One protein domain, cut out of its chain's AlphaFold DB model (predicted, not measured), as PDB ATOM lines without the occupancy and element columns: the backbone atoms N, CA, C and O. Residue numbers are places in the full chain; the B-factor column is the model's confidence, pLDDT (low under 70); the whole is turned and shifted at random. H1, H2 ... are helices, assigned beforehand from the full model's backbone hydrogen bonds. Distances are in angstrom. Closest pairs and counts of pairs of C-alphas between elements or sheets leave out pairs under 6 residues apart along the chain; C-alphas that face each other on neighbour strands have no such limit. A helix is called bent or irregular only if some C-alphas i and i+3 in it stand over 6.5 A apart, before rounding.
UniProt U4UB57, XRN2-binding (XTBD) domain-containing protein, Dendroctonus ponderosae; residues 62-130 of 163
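This is residues 62 to 130 of the 163 residues of the protein "XRN2-binding (XTBD) domain-containing protein" of Dendroctonus ponderosae (UniProt U4UB57). Two helices, H1 and H2, fold back on each other as a helical hairpin, and H3 and H4 follow as a second pair that meets at a corner: H3 is set crosswise close to H2, and the first part of H4 packs on H1. The rest of H4, residues 124 to 129, sticks out as a free arm together with residue 130. The printed part has 69 residues with four named helices, in the order H1, H2, H3, H4, and no named strand; the class is all helix. The whole is compact, with a radius of gyration of the C-alphas of 11.7 A, and the C-alphas span 33 by 27 by 25 A along their three main axes.

The longest helix by residues is H2, residues 84 to 100. It touches H1, residues 65 to 77, and the closest C-alphas of the two, those of Arg 71 and Ala 91, are 5.4 A apart. H1 and H2 run opposite ways at a steep tilt of 41 degrees and form a helical hairpin. H3, residues 106 to 115, is close to H2 but not clearly touching it; their closest C-alphas, those of Phe 94 and Ile 112, are 6.4 A apart. The lines of H2 and H3 are about perpendicular, at 83 degrees. H4, residues 117 to 129, touches H1 with residues 119 to 123 alone, and H1 touches it with residues 70 to 74 alone. Their closest C-alphas, those of Phe 74 and Ile 119, are 6.9 A apart. H1 and H4 run opposite ways at a shallow tilt of 32 degrees, only just short of steep. H3 and H4 meet only through their link. H2 and H4 are apart; H1 and H3 are only just apart, their closest C-alphas 8.5 A from each other. In H1, H2, H3 and H4 every O i to N i+4 pair is within hydrogen-bond range.

H2 measures 23.3 A from its first to its last C-alpha and begins with C-alpha 84 at (163.064, 222.174, 154.125). H1 measures 18.2 A and begins with C-alpha 65 at (172.433, 204.657, 162.231). H3 measures 14.4 A. H4 measures 19.1 A and ends with C-alpha 129 at (164.780, 189.854, 157.492). None of the four helices is bent.

The C-alphas farthest apart, those of Ser 83 and Asn 129, are 34.2 A from each other. The printed part has no cut. The link from H1 to H2, six residues, is short; the links from H2 to H3, five residues, and from H3 to H4, one residue, are tight. The mean pLDDT of the printed part is 91.8, that of H4 is 86, and no printed residue is under 70.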
ATOM      1  N   THR A  62     175.741 211.426 167.382       91.00
ATOM      2  CA  THR A  62     175.329 210.642 168.553       91.00
ATOM      3  C   THR A  62     174.120 209.743 168.291       91.00
ATOM      4  O   THR A  62     173.757 208.922 169.138       91.00
ATOM      5  N   GLU A  63     173.481 209.873 167.127       87.38
ATOM      6  CA  GLU A  63     172.264 209.142 166.789       87.38
ATOM      7  C   GLU A  63     172.566 207.736 166.234       87.38
ATOM      8  O   GLU A  63     173.509 207.556 165.461       87.38
ATOM      9  N   PRO A  64     171.758 206.712 166.576       90.88
ATOM     10  CA  PRO A  64     171.887 205.390 165.969       90.88
ATOM     11  C   PRO A  64     171.682 205.428 164.449       90.88
ATOM     12  O   PRO A  64     170.724 206.032 163.965       90.88
ATOM     13  N   GLU A  65     172.501 204.682 163.702       90.50
ATOM     14  CA  GLU A  65     172.433 204.657 162.231       90.50
ATOM     15  C   GLU A  65     171.037 204.270 161.710       90.50
ATOM     16  O   GLU A  65     170.528 204.888 160.785       90.50
ATOM     17  N   GLU A  66     170.349 203.328 162.368       88.69
ATOM     18  CA  GLU A  66     168.990 202.906 161.979       88.69
ATOM     19  C   GLU A  66     167.956 204.042 162.075       88.69
ATOM     20  O   GLU A  66     167.002 204.082 161.295       88.69
ATOM     21  N   HIS A  67     168.127 204.965 163.028       91.69
ATOM     22  CA  HIS A  67     167.257 206.136 163.141       91.69
ATOM     23  C   HIS A  67     167.555 207.126 162.017       91.69
ATOM     24  O   HIS A  67     166.628 207.647 161.389       91.69
ATOM     25  N   TRP A  68     168.845 207.332 161.739       93.94
ATOM     26  CA  TRP A  68     169.297 208.225 160.686       93.94
ATOM     27  C   TRP A  68     168.832 207.768 159.302       93.94
ATOM     28  O   TRP A  68     168.220 208.552 158.578       93.94
ATOM     29  N   GLU A  69     169.039 206.497 158.958       92.31
ATOM     30  CA  GLU A  69     168.637 205.917 157.671       92.31
ATOM     31  C   GLU A  69     167.136 206.096 157.413       92.31
ATOM     32  O   GLU A  69     166.724 206.494 156.320       92.31
ATOM     33  N   LEU A  70     166.299 205.861 158.432       92.75
ATOM     34  CA  LEU A  70     164.853 206.029 158.309       92.75
ATOM     35  C   LEU A  70     164.463 207.502 158.112       92.75
ATOM     36  O   LEU A  70     163.566 207.810 157.320       92.75
ATOM     37  N   ARG A  71     165.143 208.418 158.812       94.44
ATOM     38  CA  ARG A  71     164.925 209.862 158.686       94.44
ATOM     39  C   ARG A  71     165.337 210.374 157.306       94.44
ATOM     40  O   ARG A  71     164.560 211.088 156.671       94.44
ATOM     41  N   LYS A  72     166.511 209.958 156.822       94.50
ATOM     42  CA  LYS A  72     167.039 210.294 155.494       94.50
ATOM     43  C   LYS A  72     166.104 209.803 154.391       94.50
ATOM     44  O   LYS A  72     165.697 210.597 153.547       94.50
ATOM     45  N   ALA A  73     165.643 208.553 154.471       93.56
ATOM     46  CA  ALA A  73     164.674 208.005 153.522       93.56
ATOM     47  C   ALA A  73     163.365 208.818 153.478       93.56
ATOM     48  O   ALA A  73     162.798 209.038 152.403       93.56
ATOM     49  N   PHE A  74     162.887 209.306 154.631       95.06
ATOM     50  CA  PHE A  74     161.709 210.176 154.701       95.06
ATOM     51  C   PHE A  74     161.919 211.510 153.982       95.06
ATOM     52  O   PHE A  74     161.055 211.927 153.203       95.06
ATOM     53  N   MET A  75     163.067 212.142 154.215       94.19
ATOM     54  CA  MET A  75     163.448 213.418 153.612       94.19
ATOM     55  C   MET A  75     163.640 213.305 152.094       94.19
ATOM     56  O   MET A  75     163.094 214.116 151.350       94.19
ATOM     57  N   GLU A  76     164.334 212.273 151.614       92.81
ATOM     58  CA  GLU A  76     164.564 212.053 150.180       92.81
ATOM     59  C   GLU A  76     163.266 211.774 149.415       92.81
ATOM     60  O   GLU A  76     163.039 212.340 148.348       92.81
ATOM     61  N   THR A  77     162.370 210.963 149.988       92.62
ATOM     62  CA  THR A  77     161.096 210.598 149.341       92.62
ATOM     63  C   THR A  77     160.184 211.809 149.126       92.62
ATOM     64  O   THR A  77     159.440 211.866 148.149       92.62
ATOM     65  N   HIS A  78     160.228 212.784 150.036       91.31
ATOM     66  CA  HIS A  78     159.319 213.935 150.044       91.31
ATOM     67  C   HIS A  78     160.006 215.249 149.656       91.31
ATOM     68  O   HIS A  78     159.418 216.330 149.802       91.31
ATOM     69  N   LYS A  79     161.239 215.170 149.148       89.38
ATOM     70  CA  LYS A  79     162.010 216.333 148.712       89.38
ATOM     71  C   LYS A  79     161.244 217.078 147.611       89.38
ATOM     72  O   LYS A  79     160.650 216.472 146.723       89.38
ATOM     73  N   GLY A  80     161.184 218.406 147.706       87.56
ATOM     74  CA  GLY A  80     160.461 219.259 146.752       87.56
ATOM     75  C   GLY A  80     158.939 219.354 146.949       87.56
ATOM     76  O   GLY A  80     158.325 220.221 146.330       87.56
ATOM     77  N   SER A  81     158.331 218.536 147.822       88.94
ATOM     78  CA  SER A  81     156.889 218.610 148.152       88.94
ATOM     79  C   SER A  81     156.573 219.533 149.335       88.94
ATOM     80  O   SER A  81     155.445 220.006 149.480       88.94
ATOM     81  N   PHE A  82     157.563 219.779 150.193       90.38
ATOM     82  CA  PHE A  82     157.457 220.593 151.401       90.38
ATOM     83  C   PHE A  82     158.673 221.512 151.536       90.38
ATOM     84  O   PHE A  82     159.715 221.245 150.936       90.38
ATOM     85  N   SER A  83     158.549 222.572 152.340       92.38
ATOM     86  CA  SER A  83     159.709 223.372 152.733       92.38
ATOM     87  C   SER A  83     160.680 222.534 153.557       92.38
ATOM     88  O   SER A  83     160.267 221.620 154.272       92.38
ATOM     89  N   GLU A  84     161.962 222.870 153.460       91.81
ATOM     90  CA  GLU A  84     163.064 222.174 154.125       91.81
ATOM     91  C   GLU A  84     162.829 222.022 155.635       91.81
ATOM     92  O   GLU A  84     162.659 220.902 156.115       91.81
ATOM     93  N   ASP A  85     162.667 223.134 156.358       92.31
ATOM     94  CA  ASP A  85     162.440 223.133 157.811       92.31
ATOM     95  C   ASP A  85     161.247 222.265 158.231       92.31
ATOM     96  O   ASP A  85     161.287 221.532 159.224       92.31
ATOM     97  N   TYR A  86     160.159 222.339 157.462       93.88
ATOM     98  CA  TYR A  86     158.939 221.598 157.761       93.88
ATOM     99  C   TYR A  86     159.123 220.101 157.504       93.88
ATOM    100  O   TYR A  86     158.632 219.275 158.275       93.88
ATOM    101  N   LEU A  87     159.852 219.742 156.447       94.44
ATOM    102  CA  LEU A  87     160.162 218.357 156.131       94.44
ATOM    103  C   LEU A  87     161.089 217.736 157.180       94.44
ATOM    104  O   LEU A  87     160.815 216.629 157.642       94.44
ATOM    105  N   VAL A  88     162.120 218.464 157.613       94.31
ATOM    106  CA  VAL A  88     163.031 218.032 158.686       94.31
ATOM    107  C   VAL A  88     162.261 217.820 159.994       94.31
ATOM    108  O   VAL A  88     162.435 216.800 160.665       94.31
ATOM    109  N   ALA A  89     161.344 218.730 160.338       95.62
ATOM    110  CA  ALA A  89     160.494 218.589 161.518       95.62
ATOM    111  C   ALA A  89     159.570 217.359 161.438       95.62
ATOM    112  O   ALA A  89     159.444 216.609 162.412       95.62
ATOM    113  N   LEU A  90     158.947 217.113 160.280       95.94
ATOM    114  CA  LEU A  90     158.117 215.925 160.059       95.94
ATOM    115  C   LEU A  90     158.930 214.631 160.144       95.94
ATOM    116  O   LEU A  90     158.475 213.681 160.776       95.94
ATOM    117  N   ALA A  91     160.131 214.609 159.566       95.50
ATOM    118  CA  ALA A  91     161.013 213.449 159.585       95.50
ATOM    119  C   ALA A  91     161.427 213.081 161.021       95.50
ATOM    120  O   ALA A  91     161.314 211.923 161.416       95.50
ATOM    121  N   ARG A  92     161.808 214.075 161.838       94.62
ATOM    122  CA  ARG A  92     162.099 213.883 163.273       94.62
ATOM    123  C   ARG A  92     160.878 213.399 164.050       94.62
ATOM    124  O   ARG A  92     160.974 212.518 164.898       94.62
ATOM    125  N   THR A  93     159.709 213.962 163.761       95.94
ATOM    126  CA  THR A  93     158.464 213.550 164.422       95.94
ATOM    127  C   THR A  93     158.128 212.097 164.083       95.94
ATOM    128  O   THR A  93     157.755 211.330 164.968       95.94
ATOM    129  N   PHE A  94     158.309 211.696 162.824       95.69
ATOM    130  CA  PHE A  94     158.095 210.328 162.362       95.69
ATOM    131  C   PHE A  94     159.016 209.321 163.064       95.69
ATOM    132  O   PHE A  94     158.521 208.326 163.596       95.69
ATOM    133  N   THR A  95     160.323 209.588 163.133       94.06
ATOM    134  CA  THR A  95     161.258 208.689 163.827       94.06
ATOM    135  C   THR A  95     160.967 208.610 165.325       94.06
ATOM    136  O   THR A  95     160.970 207.516 165.886       94.06
ATOM    137  N   ASN A  96     160.604 209.723 165.968       94.25
ATOM    138  CA  ASN A  96     160.194 209.722 167.375       94.25
ATOM    139  C   ASN A  96     158.933 208.872 167.624       94.25
ATOM    140  O   ASN A  96     158.828 208.207 168.653       94.25
ATOM    141  N   ILE A  97     157.975 208.864 166.693       94.12
ATOM    142  CA  ILE A  97     156.780 208.013 166.796       94.12
ATOM    143  C   ILE A  97     157.161 206.531 166.686       94.12
ATOM    144  O   ILE A  97     156.726 205.737 167.517       94.12
ATOM    145  N   GLU A  98     157.969 206.147 165.693       90.31
ATOM    146  CA  GLU A  98     158.267 204.729 165.430       90.31
ATOM    147  C   GLU A  98     159.283 204.119 166.409       90.31
ATOM    148  O   GLU A  98     159.141 202.956 166.786       90.31
ATOM    149  N   PHE A  99     160.285 204.882 166.856       89.88
ATOM    150  CA  PHE A  99     161.330 204.370 167.750       89.88
ATOM    151  C   PHE A  99     161.062 204.645 169.229       89.88
ATOM    152  O   PHE A  99     161.268 203.764 170.062       89.88
ATOM    153  N   MET A 100     160.606 205.854 169.571       89.94
ATOM    154  CA  MET A 100     160.370 206.247 170.966       89.94
ATOM    155  C   MET A 100     158.913 206.061 171.406       89.94
ATOM    156  O   MET A 100     158.614 206.188 172.592       89.94
ATOM    157  N   GLY A 101     157.992 205.767 170.481       91.94
ATOM    158  CA  GLY A 101     156.568 205.630 170.795       91.94
ATOM    159  C   GLY A 101     155.904 206.952 171.189       91.94
ATOM    160  O   GLY A 101     154.895 206.948 171.897       91.94
ATOM    161  N   CYS A 102     156.468 208.092 170.775       95.56
ATOM    162  CA  CYS A 102     155.915 209.403 171.095       95.56
ATOM    163  C   CYS A 102     154.530 209.602 170.462       95.56
ATOM    164  O   CYS A 102     154.263 209.161 169.344       95.56
ATOM    165  N   SER A 103     153.663 210.338 171.159       95.50
ATOM    166  CA  SER A 103     152.355 210.742 170.648       95.50
ATOM    167  C   SER A 103     152.302 212.256 170.476       95.50
ATOM    168  O   SER A 103     152.719 213.008 171.355       95.50
ATOM    169  N   TYR A 104     151.775 212.689 169.338       95.88
ATOM    170  CA  TYR A 104     151.626 214.091 168.960       95.88
ATOM    171  C   TYR A 104     150.145 214.400 168.695       95.88
ATOM    172  O   TYR A 104     149.320 213.481 168.639       95.88
ATOM    173  N   PRO A 105     149.767 215.676 168.505       97.75
ATOM    174  CA  PRO A 105     148.400 216.026 168.149       97.75
ATOM    175  C   PRO A 105     147.886 215.238 166.939       97.75
ATOM    176  O   PRO A 105     148.582 215.068 165.934       97.75
ATOM    177  N   THR A 106     146.622 214.819 167.012       95.69
ATOM    178  CA  THR A 106     145.930 214.027 165.985       95.69
ATOM    179  C   THR A 106     146.158 214.485 164.537       95.69
ATOM    180  O   THR A 106     146.436 213.619 163.709       95.69
ATOM    181  N   PRO A 107     146.091 215.788 164.180       95.62
ATOM    182  CA  PRO A 107     146.307 216.198 162.789       95.62
ATOM    183  C   PRO A 107     147.714 215.867 162.270       95.62
ATOM    184  O   PRO A 107     147.861 215.489 161.109       95.62
ATOM    185  N   VAL A 108     148.739 215.965 163.122       94.94
ATOM    186  CA  VAL A 108     150.127 215.645 162.757       94.94
ATOM    187  C   VAL A 108     150.296 214.136 162.607       94.94
ATOM    188  O   VAL A 108     150.873 213.682 161.625       94.94
ATOM    189  N   MET A 109     149.717 213.360 163.527       95.50
ATOM    190  CA  MET A 109     149.757 211.894 163.480       95.50
ATOM    191  C   MET A 109     149.140 211.339 162.192       95.50
ATOM    192  O   MET A 109     149.737 210.480 161.549       95.50
ATOM    193  N   ILE A 110     147.966 211.846 161.794       95.75
ATOM    194  CA  ILE A 110     147.294 211.429 160.553       95.75
ATOM    195  C   ILE A 110     148.172 211.756 159.346       95.75
ATOM    196  O   ILE A 110     148.408 210.896 158.503       95.75
ATOM    197  N   ARG A 111     148.711 212.976 159.297       94.25
ATOM    198  CA  ARG A 111     149.545 213.418 158.182       94.25
ATOM    199  C   ARG A 111     150.826 212.600 158.052       94.25
ATOM    200  O   ARG A 111     151.185 212.208 156.948       94.25
ATOM    201  N   ILE A 112     151.498 212.311 159.163       95.50
ATOM    202  CA  ILE A 112     152.688 211.458 159.155       95.50
ATOM    203  C   ILE A 112     152.325 210.049 158.693       95.50
ATOM    204  O   ILE A 112     153.040 209.506 157.863       95.50
ATOM    205  N   ALA A 113     151.209 209.481 159.157       93.88
ATOM    206  CA  ALA A 113     150.772 208.145 158.750       93.88
ATOM    207  C   ALA A 113     150.447 208.041 157.247       93.88
ATOM    208  O   ALA A 113     150.652 206.988 156.644       93.88
ATOM    209  N   GLU A 114     149.944 209.117 156.638       94.31
ATOM    210  CA  GLU A 114     149.707 209.189 155.192       94.31
ATOM    211  C   GLU A 114     151.022 209.220 154.403       94.31
ATOM    212  O   GLU A 114     151.177 208.454 153.452       94.31
ATOM    213  N   LEU A 115     151.976 210.056 154.824       93.56
ATOM    214  CA  LEU A 115     153.272 210.234 154.155       93.56
ATOM    215  C   LEU A 115     154.222 209.043 154.368       93.56
ATOM    216  O   LEU A 115     154.978 208.664 153.479       93.56
ATOM    217  N   SER A 116     154.183 208.416 155.544       93.94
ATOM    218  CA  SER A 116     155.117 207.350 155.912       93.94
ATOM    219  C   SER A 116     154.688 205.960 155.454       93.94
ATOM    220  O   SER A 116     155.431 205.007 155.671       93.94
ATOM    221  N   LYS A 117     153.521 205.800 154.823       91.75
ATOM    222  CA  LYS A 117     152.932 204.486 154.524       91.75
ATOM    223  C   LYS A 117     153.881 203.544 153.774       91.75
ATOM    224  O   LYS A 117     154.019 202.384 154.164       91.75
ATOM    225  N   ASP A 118     154.533 204.041 152.727       89.69
ATOM    226  CA  ASP A 118     155.425 203.228 151.894       89.69
ATOM    227  C   ASP A 118     156.795 203.034 152.560       89.69
ATOM    228  O   ASP A 118     157.349 201.934 152.559       89.69
ATOM    229  N   ILE A 119     157.288 204.065 153.245       90.62
ATOM    230  CA  ILE A 119     158.574 204.058 153.956       90.62
ATOM    231  C   ILE A 119     158.530 203.098 155.149       90.62
ATOM    232  O   ILE A 119     159.390 202.230 155.300       90.62
ATOM    233  N   ALA A 120     157.483 203.189 155.968       85.44
ATOM    234  CA  ALA A 120     157.262 202.326 157.120       85.44
ATOM    235  C   ALA A 120     157.059 200.865 156.701       85.44
ATOM    236  O   ALA A 120     157.487 199.956 157.413       85.44
ATOM    237  N   LYS A 121     156.432 200.613 155.544       88.81
ATOM    238  CA  LYS A 121     156.298 199.257 155.000       88.81
ATOM    239  C   LYS A 121     157.670 198.663 154.676       88.81
ATOM    240  O   LYS A 121     157.984 197.591 155.192       88.81
ATOM    241  N   ASN A 122     158.487 199.381 153.904       86.88
ATOM    242  CA  ASN A 122     159.833 198.940 153.528       86.88
ATOM    243  C   ASN A 122     160.703 198.698 154.770       86.88
ATOM    244  O   ASN A 122     161.327 197.647 154.907       86.88
ATOM    245  N   TYR A 123     160.664 199.617 155.736       85.62
ATOM    246  CA  TYR A 123     161.395 199.485 156.994       85.62
ATOM    247  C   TYR A 123     160.974 198.241 157.797       85.62
ATOM    248  O   TYR A 123     161.810 197.458 158.252       85.62
ATOM    249  N   ARG A 124     159.665 197.992 157.932       85.44
ATOM    250  CA  ARG A 124     159.148 196.810 158.645       85.44
ATOM    251  C   ARG A 124     159.502 195.500 157.939       85.44
ATOM    252  O   ARG A 124     159.623 194.476 158.607       85.44
ATOM    253  N   GLU A 125     159.644 195.505 156.618       87.56
ATOM    254  CA  GLU A 125     160.105 194.345 155.850       87.56
ATOM    255  C   GLU A 125     161.600 194.077 156.076       87.56
ATOM    256  O   GLU A 125     161.971 192.938 156.374       87.56
ATOM    257  N   LEU A 126     162.437 195.119 156.071       83.50
ATOM    258  CA  LEU A 126     163.865 195.018 156.404       83.50
ATOM    259  C   LEU A 126     164.082 194.461 157.821       83.50
ATOM    260  O   LEU A 126     164.866 193.529 158.020       83.50
ATOM    261  N   GLN A 127     163.312 194.941 158.800       81.19
ATOM    262  CA  GLN A 127     163.403 194.481 160.190       81.19
ATOM    263  C   GLN A 127     162.941 193.025 160.398       81.19
ATOM    264  O   GLN A 127     163.339 192.382 161.370       81.19
ATOM    265  N   LYS A 128     162.118 192.466 159.497       84.88
ATOM    266  CA  LYS A 128     161.754 191.035 159.531       84.88
ATOM    267  C   LYS A 128     162.881 190.137 159.032       84.88
ATOM    268  O   LYS A 128     163.018 189.026 159.535       84.88
ATOM    269  N   ASN A 129     163.654 190.603 158.052       81.00
ATOM    270  CA  ASN A 129     164.780 189.854 157.492       81.00
ATOM    271  C   ASN A 129     166.003 189.878 158.430       81.00
ATOM    272  O   ASN A 129     166.807 188.949 158.455       81.00
ATOM    273  N   LYS A 130     166.121 190.910 159.273       82.25
ATOM    274  CA  LYS A 130     167.211 191.018 160.247       82.25
ATOM    275  C   LYS A 130     167.217 189.825 161.212       82.25
ATOM    276  O   LYS A 130     166.248 189.581 161.936       82.25
TER     277      LYS A 130